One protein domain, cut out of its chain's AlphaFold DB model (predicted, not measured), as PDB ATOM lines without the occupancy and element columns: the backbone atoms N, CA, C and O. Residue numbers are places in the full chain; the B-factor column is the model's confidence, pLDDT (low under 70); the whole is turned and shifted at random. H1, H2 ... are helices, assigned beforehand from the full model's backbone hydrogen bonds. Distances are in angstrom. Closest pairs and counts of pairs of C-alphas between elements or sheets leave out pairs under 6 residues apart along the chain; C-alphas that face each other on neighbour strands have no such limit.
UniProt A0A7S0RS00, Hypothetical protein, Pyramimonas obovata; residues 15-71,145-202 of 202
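What this domain is: This is residues 15 to 71 and 145 to 202 of the 202 residues of the protein "Hypothetical protein" of Pyramimonas obovata (UniProt A0A7S0RS00). The longest helix, H6, crosses one side of a three-helix bundle, packing on H3 and H4 and leaving H1 on the far side; the short H5 lies across one end of the bundle, where H3 begins and H4 ends. Residues 65 to 71 and residues 194 to 202 stick out from the body as two arms. The printed part has 115 residues with six named helices, in the order H1, H2, H3, H4, H5, H6, and no named strand: the class is all helix. It is only just compact, close to loose, with a radius of gyration of the C-alphas of 15.5 A, and it spans 48 by 35 by 26 A.

Where its parts are: H6, residues 173 to 199, is 39.3 A long from C-alpha 173 at (-19.560, 35.313, -14.289) to C-alpha 199 at (-49.809, 58.250, -4.145). H3, residues 46 to 68, measures 33.1 A, and H4, residues 145 to 159, measures 20.6 A. H1, residues 17 to 32, measures 23.2 A and begins with C-alpha 17 at (-25.024, 62.709, -16.218). H5 is residues 161 to 169, 11.7 A, and H2 is residues 40 to 44, 6.6 A.

How they stand to each other: Residues 182 to 190 of H6 touch residues 146 to 150 of H4 at a steep tilt of 69 degrees, only just short of about perpendicular; their closest C-alphas, Tyr 146 and Ala 186, are 4.6 A apart. Residues 175 to 182 of H6 touch residues 51 to 58 of H3 at a steep tilt of 56 degrees, the closest C-alphas being Thr 54 and Leu 179 at 6.3 A. H1, H3 and H4 form an up and down bundle, each running against the one before it in the chain. H1 touches H3 at a shallow tilt of 29 degrees, opposite ways, with the C-alphas of Ala 24 and Ala 53 closest at 4.8 A. H1 touches H4 at 4 degrees, the same way, closest at the C-alphas of Ala 32 and Thr 152, 6.0 A. H3 and H4 are close but not clearly touching. Residues 153 to 157 of H4 touch H5 at a steep tilt of 56 degrees, with the C-alphas of Ser 157 and Phe 164 closest at 5.3 A; residues 46 to 50 of H3 only just touch H5, with 3 pairs of C-alphas within 8 A, closest at Lys 47 and Leu 167, 5.5 A. H2 meets H3 only through their link, and H1 and H6 are apart. The helix packing is mostly crossed, but only just: 2 of 6 tilts are shallow. Every O i to N i+4 pair is within hydrogen-bond range in H2, H3, H4, H5 and H6; in H1, 11 of 12 are.

The domain as a whole: The C-alphas of Glu 41 and Thr 202, the two farthest apart, are 52.3 A from each other. Residues 72 to 144 are not printed, and C-alphas 71 and 145 are 25.6 A apart across the cut. Of the links printed whole, none is long. Mean pLDDT of the printed part is 84.2; residues 15 to 18, 70 to 71 and 199 to 202 are under 70.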
ATOM      1  N   PRO A  15     -19.030  64.381 -19.328       55.28
ATOM      2  CA  PRO A  15     -19.046  65.344 -18.231       55.28
ATOM      3  C   PRO A  15     -20.449  65.566 -17.645       55.28
ATOM      4  O   PRO A  15     -20.547  65.937 -16.479       55.28
ATOM      5  N   LYS A  16     -21.529  65.318 -18.406       64.88
ATOM      6  CA  LYS A  16     -22.912  65.491 -17.935       64.88
ATOM      7  C   LYS A  16     -23.581  64.130 -17.664       64.88
ATOM      8  O   LYS A  16     -23.528  63.253 -18.531       64.88
ATOM      9  N   PRO A  17     -24.273  63.938 -16.520       62.78
ATOM     10  CA  PRO A  17     -25.024  62.709 -16.218       62.78
ATOM     11  C   PRO A  17     -26.031  62.319 -17.315       62.78
ATOM     12  O   PRO A  17     -26.252  61.135 -17.580       62.78
ATOM     13  N   GLY A  18     -26.594  63.316 -18.010       67.25
ATOM     14  CA  GLY A  18     -27.508  63.118 -19.137       67.25
ATOM     15  C   GLY A  18     -26.877  62.424 -20.350       67.25
ATOM     16  O   GLY A  18     -27.551  61.637 -21.016       67.25
ATOM     17  N   ASP A  19     -25.583  62.624 -20.613       77.75
ATOM     18  CA  ASP A  19     -24.935  62.067 -21.805       77.75
ATOM     19  C   ASP A  19     -24.788  60.541 -21.697       77.75
ATOM     20  O   ASP A  19     -25.065  59.812 -22.653       77.75
ATOM     21  N   LYS A  20     -24.451  60.037 -20.498       81.69
ATOM     22  CA  LYS A  20     -24.390  58.590 -20.220       81.69
ATOM     23  C   LYS A  20     -25.759  57.933 -20.399       81.69
ATOM     24  O   LYS A  20     -25.857  56.868 -21.008       81.69
ATOM     25  N   LYS A  21     -26.825  58.602 -19.942       85.19
ATOM     26  CA  LYS A  21     -28.212  58.143 -20.103       85.19
ATOM     27  C   LYS A  21     -28.607  58.048 -21.578       85.19
ATOM     28  O   LYS A  21     -29.189  57.046 -21.990       85.19
ATOM     29  N   ILE A  22     -28.263  59.052 -22.385       87.62
ATOM     30  CA  ILE A  22     -28.520  59.053 -23.834       87.62
ATOM     31  C   ILE A  22     -27.791  57.890 -24.512       87.62
ATOM     32  O   ILE A  22     -28.405  57.146 -25.281       87.62
ATOM     33  N   CYS A  23     -26.507  57.697 -24.206       87.06
ATOM     34  CA  CYS A  23     -25.717  56.600 -24.759       87.06
ATOM     35  C   CYS A  23     -26.280  55.229 -24.367       87.06
ATOM     36  O   CYS A  23     -26.489  54.390 -25.245       87.06
ATOM     37  N   ALA A  24     -26.603  55.016 -23.089       89.81
ATOM     38  CA  ALA A  24     -27.210  53.773 -22.618       89.81
ATOM     39  C   ALA A  24     -28.537  53.485 -23.341       89.81
ATOM     40  O   ALA A  24     -28.725  52.398 -23.887       89.81
ATOM     41  N   LEU A  25     -29.437  54.471 -23.429       90.56
ATOM     42  CA  LEU A  25     -30.723  54.327 -24.123       90.56
ATOM     43  C   LEU A  25     -30.559  54.051 -25.626       90.56
ATOM     44  O   LEU A  25     -31.320  53.258 -26.189       90.56
ATOM     45  N   GLY A  26     -29.568  54.673 -26.268       89.56
ATOM     46  CA  GLY A  26     -29.236  54.438 -27.672       89.56
ATOM     47  C   GLY A  26     -28.738  53.014 -27.925       89.56
ATOM     48  O   GLY A  26     -29.221  52.348 -28.842       89.56
ATOM     49  N   LEU A  27     -27.834  52.513 -27.077       89.88
ATOM     50  CA  LEU A  27     -27.339  51.134 -27.154       89.88
ATOM     51  C   LEU A  27     -28.455  50.115 -26.888       89.88
ATOM     52  O   LEU A  27     -28.529  49.094 -27.570       89.88
ATOM     53  N   LEU A  28     -29.374  50.413 -25.969       91.06
ATOM     54  CA  LEU A  28     -30.541  49.565 -25.720       91.06
ATOM     55  C   LEU A  28     -31.487  49.515 -26.920       91.06
ATOM     56  O   LEU A  28     -31.934  48.436 -27.307       91.06
ATOM     57  N   HIS A  29     -31.742  50.653 -27.565       89.81
ATOM     58  CA  HIS A  29     -32.517  50.678 -28.806       89.81
ATOM     59  C   HIS A  29     -31.837  49.890 -29.925       89.81
ATOM     60  O   HIS A  29     -32.511  49.149 -30.639       89.81
ATOM     61  N   LEU A  30     -30.513  50.004 -30.056       88.69
ATOM     62  CA  LEU A  30     -29.740  49.219 -31.014       88.69
ATOM     63  C   LEU A  30     -29.889  47.713 -30.747       88.69
ATOM     64  O   LEU A  30     -30.075  46.930 -31.679       88.69
ATOM     65  N   LEU A  31     -29.875  47.313 -29.474       86.94
ATOM     66  CA  LEU A  31     -30.050  45.924 -29.059       86.94
ATOM     67  C   LEU A  31     -31.474  45.402 -29.325       86.94
ATOM     68  O   LEU A  31     -31.646  44.225 -29.656       86.94
ATOM     69  N   ALA A  32     -32.486  46.267 -29.237       87.31
ATOM     70  CA  ALA A  32     -33.885  45.933 -29.504       87.31
ATOM     71  C   ALA A  32     -34.194  45.686 -30.996       87.31
ATOM     72  O   ALA A  32     -35.247  45.132 -31.316       87.31
ATOM     73  N   LEU A  33     -33.304  46.075 -31.917       85.62
ATOM     74  CA  LEU A  33     -33.537  45.902 -33.350       85.62
ATOM     75  C   LEU A  33     -33.535  44.419 -33.774       85.62
ATOM     76  O   LEU A  33     -32.744  43.612 -33.259       85.62
ATOM     77  N   PRO A  34     -34.390  44.048 -34.749       78.88
ATOM     78  CA  PRO A  34     -34.394  42.707 -35.315       78.88
ATOM     79  C   PRO A  34     -33.086  42.449 -36.068       78.88
ATOM     80  O   PRO A  34     -32.573  43.323 -36.770       78.88
ATOM     81  N   ALA A  35     -32.559  41.227 -35.956       71.88
ATOM     82  CA  ALA A  35     -31.289  40.845 -36.580       71.88
ATOM     83  C   ALA A  35     -31.297  41.018 -38.115       71.88
ATOM     84  O   ALA A  35     -30.263  41.285 -38.716       71.88
ATOM     85  N   GLU A  36     -32.473  40.931 -38.739       72.19
ATOM     86  CA  GLU A  36     -32.692  41.084 -40.184       72.19
ATOM     87  C   GLU A  36     -32.405  42.501 -40.703       72.19
ATOM     88  O   GLU A  36     -32.103  42.675 -41.881       72.19
ATOM     89  N   ALA A  37     -32.491  43.512 -39.834       74.75
ATOM     90  CA  ALA A  37     -32.197  44.900 -40.179       74.75
ATOM     91  C   ALA A  37     -30.701  45.247 -40.037       74.75
ATOM     92  O   ALA A  37     -30.312  46.379 -40.323       74.75
ATOM     93  N   MET A  38     -29.871  44.300 -39.582       75.19
ATOM     94  CA  MET A  38     -28.508  44.558 -39.117       75.19
ATOM     95  C   MET A  38     -27.465  43.819 -39.971       75.19
ATOM     96  O   MET A  38     -27.627  42.621 -40.222       75.19
ATOM     97  N   PRO A  39     -26.370  44.487 -40.384       80.50
ATOM     98  CA  PRO A  39     -25.222  43.838 -41.023       80.50
ATOM     99  C   PRO A  39     -24.590  42.759 -40.133       80.50
ATOM    100  O   PRO A  39     -24.639  42.848 -38.903       80.50
ATOM    101  N   LEU A  40     -23.965  41.751 -40.748       77.19
ATOM    102  CA  LEU A  40     -23.405  40.591 -40.043       77.19
ATOM    103  C   LEU A  40     -22.265  40.987 -39.089       77.19
ATOM    104  O   LEU A  40     -22.118  40.416 -38.012       77.19
ATOM    105  N   GLU A  41     -21.499  42.008 -39.462       80.19
ATOM    106  CA  GLU A  41     -20.414  42.588 -38.670       80.19
ATOM    107  C   GLU A  41     -20.939  43.163 -37.352       80.19
ATOM    108  O   GLU A  41     -20.320  43.007 -36.303       80.19
ATOM    109  N   LEU A  42     -22.123  43.779 -37.389       77.88
ATOM    110  CA  LEU A  42     -22.740  44.364 -36.208       77.88
ATOM    111  C   LEU A  42     -23.363  43.292 -35.311       77.88
ATOM    112  O   LEU A  42     -23.346  43.443 -34.096       77.88
ATOM    113  N   GLN A  43     -23.847  42.186 -35.887       78.56
ATOM    114  CA  GLN A  43     -24.336  41.039 -35.114       78.56
ATOM    115  C   GLN A  43     -23.230  40.407 -34.257       78.56
ATOM    116  O   GLN A  43     -23.500  40.003 -33.126       78.56
ATOM    117  N   ALA A  44     -21.992  40.366 -34.762       81.12
ATOM    118  CA  ALA A  44     -20.842  39.859 -34.015       81.12
ATOM    119  C   ALA A  44     -20.501  40.727 -32.788       81.12
ATOM    120  O   ALA A  44     -20.084  40.182 -31.770       81.12
ATOM    121  N   GLY A  45     -20.737  42.043 -32.875       84.44
ATOM    122  CA  GLY A  45     -20.463  43.023 -31.817       84.44
ATOM    123  C   GLY A  45     -21.592  43.231 -30.796       84.44
ATOM    124  O   GLY A  45     -21.544  44.157 -29.986       84.44
ATOM    125  N   MET A  46     -22.679  42.449 -30.853       86.00
ATOM    126  CA  MET A  46     -23.858  42.713 -30.011       86.00
ATOM    127  C   MET A  46     -23.623  42.422 -28.530       86.00
ATOM    128  O   MET A  46     -24.287  43.025 -27.684       86.00
ATOM    129  N   LYS A  47     -22.684  41.527 -28.203       88.38
ATOM    130  CA  LYS A  47     -22.310  41.282 -26.807       88.38
ATOM    131  C   LYS A  47     -21.613  42.515 -26.222       88.38
ATOM    132  O   LYS A  47     -21.950  42.919 -25.117       88.38
ATOM    133  N   GLU A  48     -20.732  43.169 -26.979       90.06
ATOM    134  CA  GLU A  48     -20.030  44.383 -26.564       90.06
ATOM    135  C   GLU A  48     -21.009  45.547 -26.406       90.06
ATOM    136  O   GLU A  48     -20.886  46.332 -25.472       90.06
ATOM    137  N   VAL A  49     -22.035  45.623 -27.260       90.38
ATOM    138  CA  VAL A  49     -23.120  46.608 -27.123       90.38
ATOM    139  C   VAL A  49     -23.920  46.389 -25.836       90.38
ATOM    140  O   VAL A  49     -24.203  47.356 -25.127       90.38
ATOM    141  N   LEU A  50     -24.266  45.139 -25.508       90.00
ATOM    142  CA  LEU A  50     -24.950  44.809 -24.254       90.00
ATOM    143  C   LEU A  50     -24.078  45.145 -23.037       90.00
ATOM    144  O   LEU A  50     -24.568  45.750 -22.083       90.00
ATOM    145  N   LEU A  51     -22.795  44.780 -23.078       90.75
ATOM    146  CA  LEU A  51     -21.845  45.075 -22.009       90.75
ATOM    147  C   LEU A  51     -21.676  46.578 -21.821       90.75
ATOM    148  O   LEU A  51     -21.882  47.062 -20.718       90.75
ATOM    149  N   GLY A  52     -21.436  47.328 -22.897       89.94
ATOM    150  CA  GLY A  52     -21.318  48.782 -22.843       89.94
ATOM    151  C   GLY A  52     -22.563  49.445 -22.251       89.94
ATOM    152  O   GLY A  52     -22.442  50.295 -21.373       89.94
ATOM    153  N   ALA A  53     -23.765  49.019 -22.660       90.06
ATOM    154  CA  ALA A  53     -25.009  49.514 -22.069       90.06
ATOM    155  C   ALA A  53     -25.106  49.198 -20.566       90.06
ATOM    156  O   ALA A  53     -25.551  50.041 -19.790       90.06
ATOM    157  N   THR A  54     -24.675  48.004 -20.155       89.81
ATOM    158  CA  THR A  54     -24.685  47.577 -18.750       89.81
ATOM    159  C   THR A  54     -23.680  48.383 -17.918       89.81
ATOM    160  O   THR A  54     -24.044  48.871 -16.851       89.81
ATOM    161  N   THR A  55     -22.467  48.610 -18.431       90.25
ATOM    162  CA  THR A  55     -21.437  49.445 -17.794       90.25
ATOM    163  C   THR A  55     -21.911  50.884 -17.628       90.25
ATOM    164  O   THR A  55     -21.825  51.422 -16.532       90.25
ATOM    165  N   PHE A  56     -22.506  51.502 -18.657       88.50
ATOM    166  CA  PHE A  56     -23.043  52.862 -18.519       88.50
ATOM    167  C   PHE A  56     -24.120  52.964 -17.431       88.50
ATOM    168  O   PHE A  56     -24.167  53.959 -16.712       88.50
ATOM    169  N   LEU A  57     -24.977  51.949 -17.291       88.25
ATOM    170  CA  LEU A  57     -25.999  51.911 -16.241       88.25
ATOM    171  C   LEU A  57     -25.398  51.693 -14.844       88.25
ATOM    172  O   LEU A  57     -25.909  52.257 -13.874       88.25
ATOM    173  N   ALA A  58     -24.330  50.900 -14.739       88.56
ATOM    174  CA  ALA A  58     -23.587  50.714 -13.496       88.56
ATOM    175  C   ALA A  58     -22.897  52.019 -13.069       88.56
ATOM    176  O   ALA A  58     -23.123  52.481 -11.954       88.56
ATOM    177  N   ASP A  59     -22.187  52.684 -13.984       87.62
ATOM    178  CA  ASP A  59     -21.556  53.987 -13.748       87.62
ATOM    179  C   ASP A  59     -22.566  55.050 -13.299       87.62
ATOM    180  O   ASP A  59     -22.266  55.890 -12.451       87.62
ATOM    181  N   MET A  60     -23.763  55.051 -13.897       85.31
ATOM    182  CA  MET A  60     -24.842  55.947 -13.480       85.31
ATOM    183  C   MET A  60     -25.277  55.664 -12.043       85.31
ATOM    184  O   MET A  60     -25.521  56.604 -11.296       85.31
ATOM    185  N   LYS A  61     -25.322  54.390 -11.637       85.88
ATOM    186  CA  LYS A  61     -25.733  54.018 -10.283       85.88
ATOM    187  C   LYS A  61     -24.708  54.462  -9.243       85.88
ATOM    188  O   LYS A  61     -25.103  54.969  -8.199       85.88
ATOM    189  N   VAL A  62     -23.421  54.291  -9.543       85.75
ATOM    190  CA  VAL A  62     -22.322  54.767  -8.689       85.75
ATOM    191  C   VAL A  62     -22.409  56.284  -8.526       85.75
ATOM    192  O   VAL A  62     -22.437  56.779  -7.405       85.75
ATOM    193  N   ALA A  63     -22.582  57.023  -9.626       81.56
ATOM    194  CA  ALA A  63     -22.727  58.478  -9.576       81.56
ATOM    195  C   ALA A  63     -23.969  58.937  -8.781       81.56
ATOM    196  O   ALA A  63     -23.910  59.931  -8.059       81.56
ATOM    197  N   GLU A  64     -25.094  58.225  -8.896       82.06
ATOM    198  CA  GLU A  64     -26.298  58.484  -8.094       82.06
ATOM    199  C   GLU A  64     -26.058  58.233  -6.596       82.06
ATOM    200  O   GLU A  64     -26.531  59.012  -5.766       82.06
ATOM    201  N   ASP A  65     -25.319  57.179  -6.238       81.19
ATOM    202  CA  ASP A  65     -24.990  56.857  -4.844       81.19
ATOM    203  C   ASP A  65     -24.009  57.857  -4.228       81.19
ATOM    204  O   ASP A  65     -24.228  58.288  -3.095       81.19
ATOM    205  N   GLU A  66     -22.983  58.280  -4.970       80.56
ATOM    206  CA  GLU A  66     -22.054  59.342  -4.557       80.56
ATOM    207  C   GLU A  66     -22.792  60.670  -4.328       80.56
ATOM    208  O   GLU A  66     -22.566  61.356  -3.330       80.56
ATOM    209  N   ALA A  67     -23.722  61.022  -5.223       77.56
ATOM    210  CA  ALA A  67     -24.538  62.225  -5.084       77.56
ATOM    211  C   ALA A  67     -25.507  62.142  -3.891       77.56
ATOM    212  O   ALA A  67     -25.783  63.151  -3.238       77.56
ATOM    213  N   ALA A  68     -26.030  60.948  -3.592       77.31
ATOM    214  CA  ALA A  68     -26.927  60.719  -2.462       77.31
ATOM    215  C   ALA A  68     -26.187  60.624  -1.116       77.31
ATOM    216  O   ALA A  68     -26.774  60.941  -0.076       77.31
ATOM    217  N   ASN A  69     -24.927  60.181  -1.117       73.19
ATOM    218  CA  ASN A  69     -24.120  59.999   0.079       73.19
ATOM    219  C   ASN A  69     -22.647  60.383  -0.176       73.19
ATOM    220  O   ASN A  69     -21.837  59.518  -0.512       73.19
ATOM    221  N   PRO A  70     -22.271  61.658   0.034       67.56
ATOM    222  CA  PRO A  70     -20.925  62.147  -0.267       67.56
ATOM    223  C   PRO A  70     -19.821  61.489   0.580       67.56
ATOM    224  O   PRO A  70     -18.653  61.590   0.221       67.56
ATOM    225  N   ASP A  71     -20.173  60.788   1.665       66.00
ATOM    226  CA  ASP A  71     -19.233  60.015   2.489       66.00
ATOM    227  C   ASP A  71     -18.810  58.674   1.835       66.00
ATOM    228  O   ASP A  71     -17.909  58.015   2.346       66.00
ATOM    229  N   ALA A 145     -33.827  54.670 -17.318       90.00
ATOM    230  CA  ALA A 145     -32.980  53.850 -18.185       90.00
ATOM    231  C   ALA A 145     -32.863  52.390 -17.705       90.00
ATOM    232  O   ALA A 145     -32.824  51.482 -18.535       90.00
ATOM    233  N   TYR A 146     -32.911  52.147 -16.389       92.81
ATOM    234  CA  TYR A 146     -32.929  50.798 -15.816       92.81
ATOM    235  C   TYR A 146     -34.203  50.039 -16.203       92.81
ATOM    236  O   TYR A 146     -34.147  48.878 -16.614       92.81
ATOM    237  N   ILE A 147     -35.364  50.700 -16.142       92.62
ATOM    238  CA  ILE A 147     -36.637  50.099 -16.569       92.62
ATOM    239  C   ILE A 147     -36.594  49.769 -18.067       92.62
ATOM    240  O   ILE A 147     -36.929  48.646 -18.446       92.62
ATOM    241  N   VAL A 148     -36.107  50.697 -18.902       93.25
ATOM    242  CA  VAL A 148     -35.944  50.470 -20.351       93.25
ATOM    243  C   VAL A 148     -35.002  49.297 -20.628       93.25
ATOM    244  O   VAL A 148     -35.269  48.504 -21.531       93.25
ATOM    245  N   PHE A 149     -33.929  49.143 -19.848       93.88
ATOM    246  CA  PHE A 149     -33.010  48.013 -19.966       93.88
ATOM    247  C   PHE A 149     -33.703  46.675 -19.715       93.88
ATOM    248  O   PHE A 149     -33.626  45.769 -20.549       93.88
ATOM    249  N   SER A 150     -34.433  46.572 -18.603       92.69
ATOM    250  CA  SER A 150     -35.184  45.363 -18.256       92.69
ATOM    251  C   SER A 150     -36.229  45.020 -19.322       92.69
ATOM    252  O   SER A 150     -36.282  43.880 -19.786       92.69
ATOM    253  N   ASP A 151     -36.995  46.008 -19.791       93.31
ATOM    254  CA  ASP A 151     -38.003  45.807 -20.838       93.31
ATOM    255  C   ASP A 151     -37.374  45.387 -22.172       93.31
ATOM    256  O   ASP A 151     -37.903  44.518 -22.868       93.31
ATOM    257  N   THR A 152     -36.211  45.946 -22.516       92.50
ATOM    258  CA  THR A 152     -35.469  45.585 -23.730       92.50
ATOM    259  C   THR A 152     -35.011  44.130 -23.678       92.50
ATOM    260  O   THR A 152     -35.271  43.374 -24.614       92.50
ATOM    261  N   LEU A 153     -34.394  43.693 -22.576       91.12
ATOM    262  CA  LEU A 153     -33.964  42.300 -22.415       91.12
ATOM    263  C   LEU A 153     -35.142  41.322 -22.411       91.12
ATOM    264  O   LEU A 153     -35.067  40.270 -23.050       91.12
ATOM    265  N   GLN A 154     -36.246  41.671 -21.747       91.38
ATOM    266  CA  GLN A 154     -37.468  40.862 -21.762       91.38
ATOM    267  C   GLN A 154     -38.066  40.770 -23.169       91.38
ATOM    268  O   GLN A 154     -38.456  39.686 -23.604       91.38
ATOM    269  N   SER A 155     -38.085  41.881 -23.908       91.25
ATOM    270  CA  SER A 155     -38.542  41.927 -25.298       91.25
ATOM    271  C   SER A 155     -37.685  41.045 -26.204       91.25
ATOM    272  O   SER A 155     -38.226  40.284 -27.007       91.25
ATOM    273  N   ILE A 156     -36.359  41.076 -26.050       90.00
ATOM    274  CA  ILE A 156     -35.453  40.208 -26.815       90.00
ATOM    275  C   ILE A 156     -35.691  38.744 -26.445       90.00
ATOM    276  O   ILE A 156     -35.827  37.916 -27.337       90.00
ATOM    277  N   SER A 157     -35.825  38.418 -25.157       90.12
ATOM    278  CA  SER A 157     -36.116  37.053 -24.705       90.12
ATOM    279  C   SER A 157     -37.436  36.506 -25.275       90.12
ATOM    280  O   SER A 157     -37.513  35.332 -25.642       90.12
ATOM    281  N   ALA A 158     -38.462  37.356 -25.398       89.38
ATOM    282  CA  ALA A 158     -39.774  36.979 -25.920       89.38
ATOM    283  C   ALA A 158     -39.825  36.875 -27.453       89.38
ATOM    284  O   ALA A 158     -40.463  35.964 -27.981       89.38
ATOM    285  N   ASN A 159     -39.183  37.806 -28.164       88.50
ATOM    286  CA  ASN A 159     -39.233  37.877 -29.627       88.50
ATOM    287  C   ASN A 159     -38.154  37.013 -30.297       88.50
ATOM    288  O   ASN A 159     -38.415  36.409 -31.335       88.50
ATOM    289  N   ASP A 160     -36.958  36.941 -29.709       87.62
ATOM    290  CA  ASP A 160     -35.811  36.206 -30.242       87.62
ATOM    291  C   ASP A 160     -35.014  35.503 -29.121       87.62
ATOM    292  O   ASP A 160     -33.954  35.969 -28.676       87.62
ATOM    293  N   PRO A 161     -35.494  34.334 -28.658       88.38
ATOM    294  CA  PRO A 161     -34.835  33.586 -27.591       88.38
ATOM    295  C   PRO A 161     -33.443  33.076 -27.991       88.38
ATOM    296  O   PRO A 161     -32.604  32.848 -27.118       88.38
ATOM    297  N   ASN A 162     -33.167  32.913 -29.290       88.31
ATOM    298  CA  ASN A 162     -31.851  32.489 -29.766       88.31
ATOM    299  C   ASN A 162     -30.836  33.627 -29.646       88.31
ATOM    300  O   ASN A 162     -29.733  33.395 -29.150       88.31
ATOM    301  N   LYS A 163     -31.219  34.852 -30.029       85.69
ATOM    302  CA  LYS A 163     -30.405  36.058 -29.820       85.69
ATOM    303  C   LYS A 163     -30.143  36.286 -28.338       85.69
ATOM    304  O   LYS A 163     -28.997  36.496 -27.959       85.69
ATOM    305  N   PHE A 164     -31.171  36.175 -27.492       89.00
ATOM    306  CA  PHE A 164     -31.000  36.300 -26.044       89.00
ATOM    307  C   PHE A 164     -29.993  35.277 -25.500       89.00
ATOM    308  O   PHE A 164     -29.041  35.654 -24.821       89.00
ATOM    309  N   LYS A 165     -30.148  33.995 -25.862       89.38
ATOM    310  CA  LYS A 165     -29.223  32.931 -25.448       89.38
ATOM    311  C   LYS A 165     -27.795  33.226 -25.899       89.38
ATOM    312  O   LYS A 165     -26.897  33.163 -25.070       89.38
ATOM    313  N   ALA A 166     -27.600  33.590 -27.166       87.06
ATOM    314  CA  ALA A 166     -26.284  33.913 -27.712       87.06
ATOM    315  C   ALA A 166     -25.614  35.081 -26.974       87.06
ATOM    316  O   ALA A 166     -24.415  35.028 -26.742       87.06
ATOM    317  N   LEU A 167     -26.387  36.094 -26.567       86.06
ATOM    318  CA  LEU A 167     -25.880  37.234 -25.808       86.06
ATOM    319  C   LEU A 167     -25.516  36.866 -24.371       86.06
ATOM    320  O   LEU A 167     -24.478  37.298 -23.898       86.06
ATOM    321  N   THR A 168     -26.353  36.086 -23.678       86.38
ATOM    322  CA  THR A 168     -26.153  35.780 -22.249       86.38
ATOM    323  C   THR A 168     -25.200  34.616 -21.982       86.38
ATOM    324  O   THR A 168     -24.539  34.587 -20.948       86.38
ATOM    325  N   GLU A 169     -25.124  33.638 -22.887       87.62
ATOM    326  CA  GLU A 169     -24.319  32.421 -22.704       87.62
ATOM    327  C   GLU A 169     -22.824  32.687 -22.893       87.62
ATOM    328  O   GLU A 169     -22.000  31.983 -22.319       87.62
ATOM    329  N   THR A 170     -22.470  33.710 -23.674       84.19
ATOM    330  CA  THR A 170     -21.075  34.111 -23.893       84.19
ATOM    331  C   THR A 170     -20.519  35.011 -22.794       84.19
ATOM    332  O   THR A 170     -19.333  35.323 -22.838       84.19
ATOM    333  N   LEU A 171     -21.360  35.463 -21.858       88.44
ATOM    334  CA  LEU A 171     -20.939  36.334 -20.765       88.44
ATOM    335  C   LEU A 171     -20.182  35.539 -19.704       88.44
ATOM    336  O   LEU A 171     -20.553  34.408 -19.380       88.44
ATOM    337  N   ASP A 172     -19.154  36.160 -19.134       90.44
ATOM    338  CA  ASP A 172     -18.481  35.622 -17.956       90.44
ATOM    339  C   ASP A 172     -19.330  35.797 -16.680       90.44
ATOM    340  O   ASP A 172     -20.409  36.396 -16.677       90.44
ATOM    341  N   PHE A 173     -18.848  35.248 -15.564       90.31
ATOM    342  CA  PHE A 173     -19.560  35.313 -14.289       90.31
ATOM    343  C   PHE A 173     -19.747  36.751 -13.769       90.31
ATOM    344  O   PHE A 173     -20.805  37.059 -13.218       90.31
ATOM    345  N   GLN A 174     -18.758  37.631 -13.950       89.69
ATOM    346  CA  GLN A 174     -18.831  39.019 -13.488       89.69
ATOM    347  C   GLN A 174     -19.836  39.816 -14.321       89.69
ATOM    348  O   GLN A 174     -20.707  40.488 -13.778       89.69
ATOM    349  N   GLN A 175     -19.806  39.646 -15.638       90.00
ATOM    350  CA  GLN A 175     -20.734  40.250 -16.586       90.00
ATOM    351  C   GLN A 175     -22.177  39.783 -16.351       90.00
ATOM    352  O   GLN A 175     -23.107  40.590 -16.364       90.00
ATOM    353  N   GLN A 176     -22.380  38.487 -16.082       90.56
ATOM    354  CA  GLN A 176     -23.695  37.957 -15.705       90.56
ATOM    355  C   GLN A 176     -24.187  38.540 -14.375       90.56
ATOM    356  O   GLN A 176     -25.368  38.873 -14.256       90.56
ATOM    357  N   SER A 177     -23.295  38.682 -13.391       91.62
ATOM    358  CA  SER A 177     -23.597  39.307 -12.101       91.62
ATOM    359  C   SER A 177     -24.004  40.771 -12.276       91.62
ATOM    360  O   SER A 177     -25.064  41.178 -11.801       91.62
ATOM    361  N   MET A 178     -23.232  41.542 -13.047       90.50
ATOM    362  CA  MET A 178     -23.517  42.944 -13.352       90.50
ATOM    363  C   MET A 178     -24.886  43.101 -14.024       90.50
ATOM    364  O   MET A 178     -25.716  43.883 -13.564       90.50
ATOM    365  N   LEU A 179     -25.176  42.296 -15.051       90.81
ATOM    366  CA  LEU A 179     -26.474  42.302 -15.727       90.81
ATOM    367  C   LEU A 179     -27.619  42.000 -14.751       90.81
ATOM    368  O   LEU A 179     -28.653  42.674 -14.774       90.81
ATOM    369  N   HIS A 180     -27.439  41.017 -13.866       91.56
ATOM    370  CA  HIS A 180     -28.439  40.679 -12.858       91.56
ATOM    371  C   HIS A 180     -28.655  41.811 -11.845       91.56
ATOM    372  O   HIS A 180     -29.801  42.104 -11.498       91.56
ATOM    373  N   ASN A 181     -27.588  42.487 -11.414       91.94
ATOM    374  CA  ASN A 181     -27.666  43.635 -10.512       91.94
ATOM    375  C   ASN A 181     -28.462  44.784 -11.146       91.94
ATOM    376  O   ASN A 181     -29.400  45.290 -10.531       91.94
ATOM    377  N   ILE A 182     -28.179  45.128 -12.407       92.12
ATOM    378  CA  ILE A 182     -28.945  46.138 -13.155       92.12
ATOM    379  C   ILE A 182     -30.423  45.732 -13.294       92.12
ATOM    380  O   ILE A 182     -31.314  46.566 -13.125       92.12
ATOM    381  N   MET A 183     -30.721  44.449 -13.534       90.12
ATOM    382  CA  MET A 183     -32.107  43.959 -13.559       90.12
ATOM    383  C   MET A 183     -32.818  44.110 -12.205       90.12
ATOM    384  O   MET A 183     -34.003  44.444 -12.176       90.12
ATOM    385  N   GLN A 184     -32.125  43.880 -11.087       91.88
ATOM    386  CA  GLN A 184     -32.696  44.103  -9.755       91.88
ATOM    387  C   GLN A 184     -32.961  45.588  -9.495       91.88
ATOM    388  O   GLN A 184     -34.016  45.927  -8.957       91.88
ATOM    389  N   LEU A 185     -32.050  46.474  -9.910       90.00
ATOM    390  CA  LEU A 185     -32.254  47.924  -9.824       90.00
ATOM    391  C   LEU A 185     -33.490  48.357 -10.615       90.00
ATOM    392  O   LEU A 185     -34.321  49.098 -10.099       90.00
ATOM    393  N   ALA A 186     -33.677  47.821 -11.821       91.06
ATOM    394  CA  ALA A 186     -34.862  48.092 -12.625       91.06
ATOM    395  C   ALA A 186     -36.173  47.698 -11.915       91.06
ATOM    396  O   ALA A 186     -37.167  48.418 -12.013       91.06
ATOM    397  N   GLU A 187     -36.187  46.580 -11.181       89.81
ATOM    398  CA  GLU A 187     -37.358  46.153 -10.405       89.81
ATOM    399  C   GLU A 187     -37.612  47.071  -9.199       89.81
ATOM    400  O   GLU A 187     -38.759  47.421  -8.916       89.81
ATOM    401  N   GLN A 188     -36.554  47.520  -8.517       89.25
ATOM    402  CA  GLN A 188     -36.675  48.498  -7.431       89.25
ATOM    403  C   GLN A 188     -37.249  49.824  -7.939       89.25
ATOM    404  O   GLN A 188     -38.179  50.365  -7.341       89.25
ATOM    405  N   GLU A 189     -36.742  50.323  -9.065       88.12
ATOM    406  CA  GLU A 189     -37.234  51.538  -9.711       88.12
ATOM    407  C   GLU A 189     -38.684  51.393 -10.180       88.12
ATOM    408  O   GLU A 189     -39.502  52.291  -9.978       88.12
ATOM    409  N   ARG A 190     -39.060  50.227 -10.716       87.19
ATOM    410  CA  ARG A 190     -40.451  49.922 -11.076       87.19
ATOM    411  C   ARG A 190     -41.369  49.918  -9.854       87.19
ATOM    412  O   ARG A 190     -42.468  50.471  -9.918       87.19
ATOM    413  N   ALA A 191     -40.929  49.335  -8.740       88.06
ATOM    414  CA  ALA A 191     -41.681  49.345  -7.492       88.06
ATOM    415  C   ALA A 191     -41.864  50.775  -6.954       88.06
ATOM    416  O   ALA A 191     -42.980  51.145  -6.588       88.06
ATOM    417  N   LYS A 192     -40.807  51.603  -6.968       86.25
ATOM    418  CA  LYS A 192     -40.874  53.028  -6.593       86.25
ATOM    419  C   LYS A 192     -41.817  53.818  -7.507       86.25
ATOM    420  O   LYS A 192     -42.646  54.584  -7.023       86.25
ATOM    421  N   ALA A 193     -41.747  53.603  -8.819       82.00
ATOM    422  CA  ALA A 193     -42.633  54.257  -9.777       82.00
ATOM    423  C   ALA A 193     -44.106  53.867  -9.552       82.00
ATOM    424  O   ALA A 193     -44.993  54.720  -9.597       82.00
ATOM    425  N   ALA A 194     -44.378  52.594  -9.246       80.88
ATOM    426  CA  ALA A 194     -45.726  52.113  -8.953       80.88
ATOM    427  C   ALA A 194     -46.300  52.712  -7.655       80.88
ATOM    428  O   ALA A 194     -47.483  53.062  -7.614       80.88
ATOM    429  N   THR A 195     -45.487  52.865  -6.604       80.62
ATOM    430  CA  THR A 195     -45.939  53.501  -5.356       80.62
ATOM    431  C   THR A 195     -46.149  55.007  -5.517       80.62
ATOM    432  O   THR A 195     -47.146  55.527  -5.014       80.62
ATOM    433  N   ALA A 196     -45.292  55.699  -6.275       77.06
ATOM    434  CA  ALA A 196     -45.465  57.115  -6.603       77.06
ATOM    435  C   ALA A 196     -46.747  57.364  -7.422       77.06
ATOM    436  O   ALA A 196     -47.516  58.276  -7.111       77.06
ATOM    437  N   ALA A 197     -47.037  56.505  -8.406       73.19
ATOM    438  CA  ALA A 197     -48.275  56.572  -9.183       73.19
ATOM    439  C   ALA A 197     -49.530  56.331  -8.321       73.19
ATOM    440  O   ALA A 197     -50.553  56.984  -8.527       73.19
ATOM    441  N   ALA A 198     -49.457  55.434  -7.332       70.25
ATOM    442  CA  ALA A 198     -50.558  55.192  -6.398       70.25
ATOM    443  C   ALA A 198     -50.787  56.365  -5.424       70.25
ATOM    444  O   ALA A 198     -51.929  56.621  -5.048       70.25
ATOM    445  N   ALA A 199     -49.731  57.091  -5.039       67.38
ATOM    446  CA  ALA A 199     -49.809  58.250  -4.145       67.38
ATOM    447  C   ALA A 199     -50.289  59.537  -4.844       67.38
ATOM    448  O   ALA A 199     -50.952  60.358  -4.222       67.38
ATOM    449  N   GLY A 200     -49.999  59.714  -6.137       58.12
ATOM    450  CA  GLY A 200     -50.495  60.855  -6.924       58.12
ATOM    451  C   GLY A 200     -51.970  60.752  -7.338       58.12
ATOM    452  O   GLY A 200     -52.529  61.713  -7.862       58.12
ATOM    453  N   ALA A 201     -52.603  59.595  -7.120       52.00
ATOM    454  CA  ALA A 201     -53.997  59.323  -7.474       52.00
ATOM    455  C   ALA A 201     -54.986  59.466  -6.296       52.00
ATOM    456  O   ALA A 201     -56.166  59.145  -6.466       52.00
ATOM    457  N   THR A 202     -54.528  59.919  -5.120       43.81
ATOM    458  CA  THR A 202     -55.355  60.146  -3.916       43.81
ATOM    459  C   THR A 202     -55.570  61.616  -3.614       43.81
ATOM    460  O   THR A 202     -54.558  62.350  -3.605       43.81
TER     461      THR A 202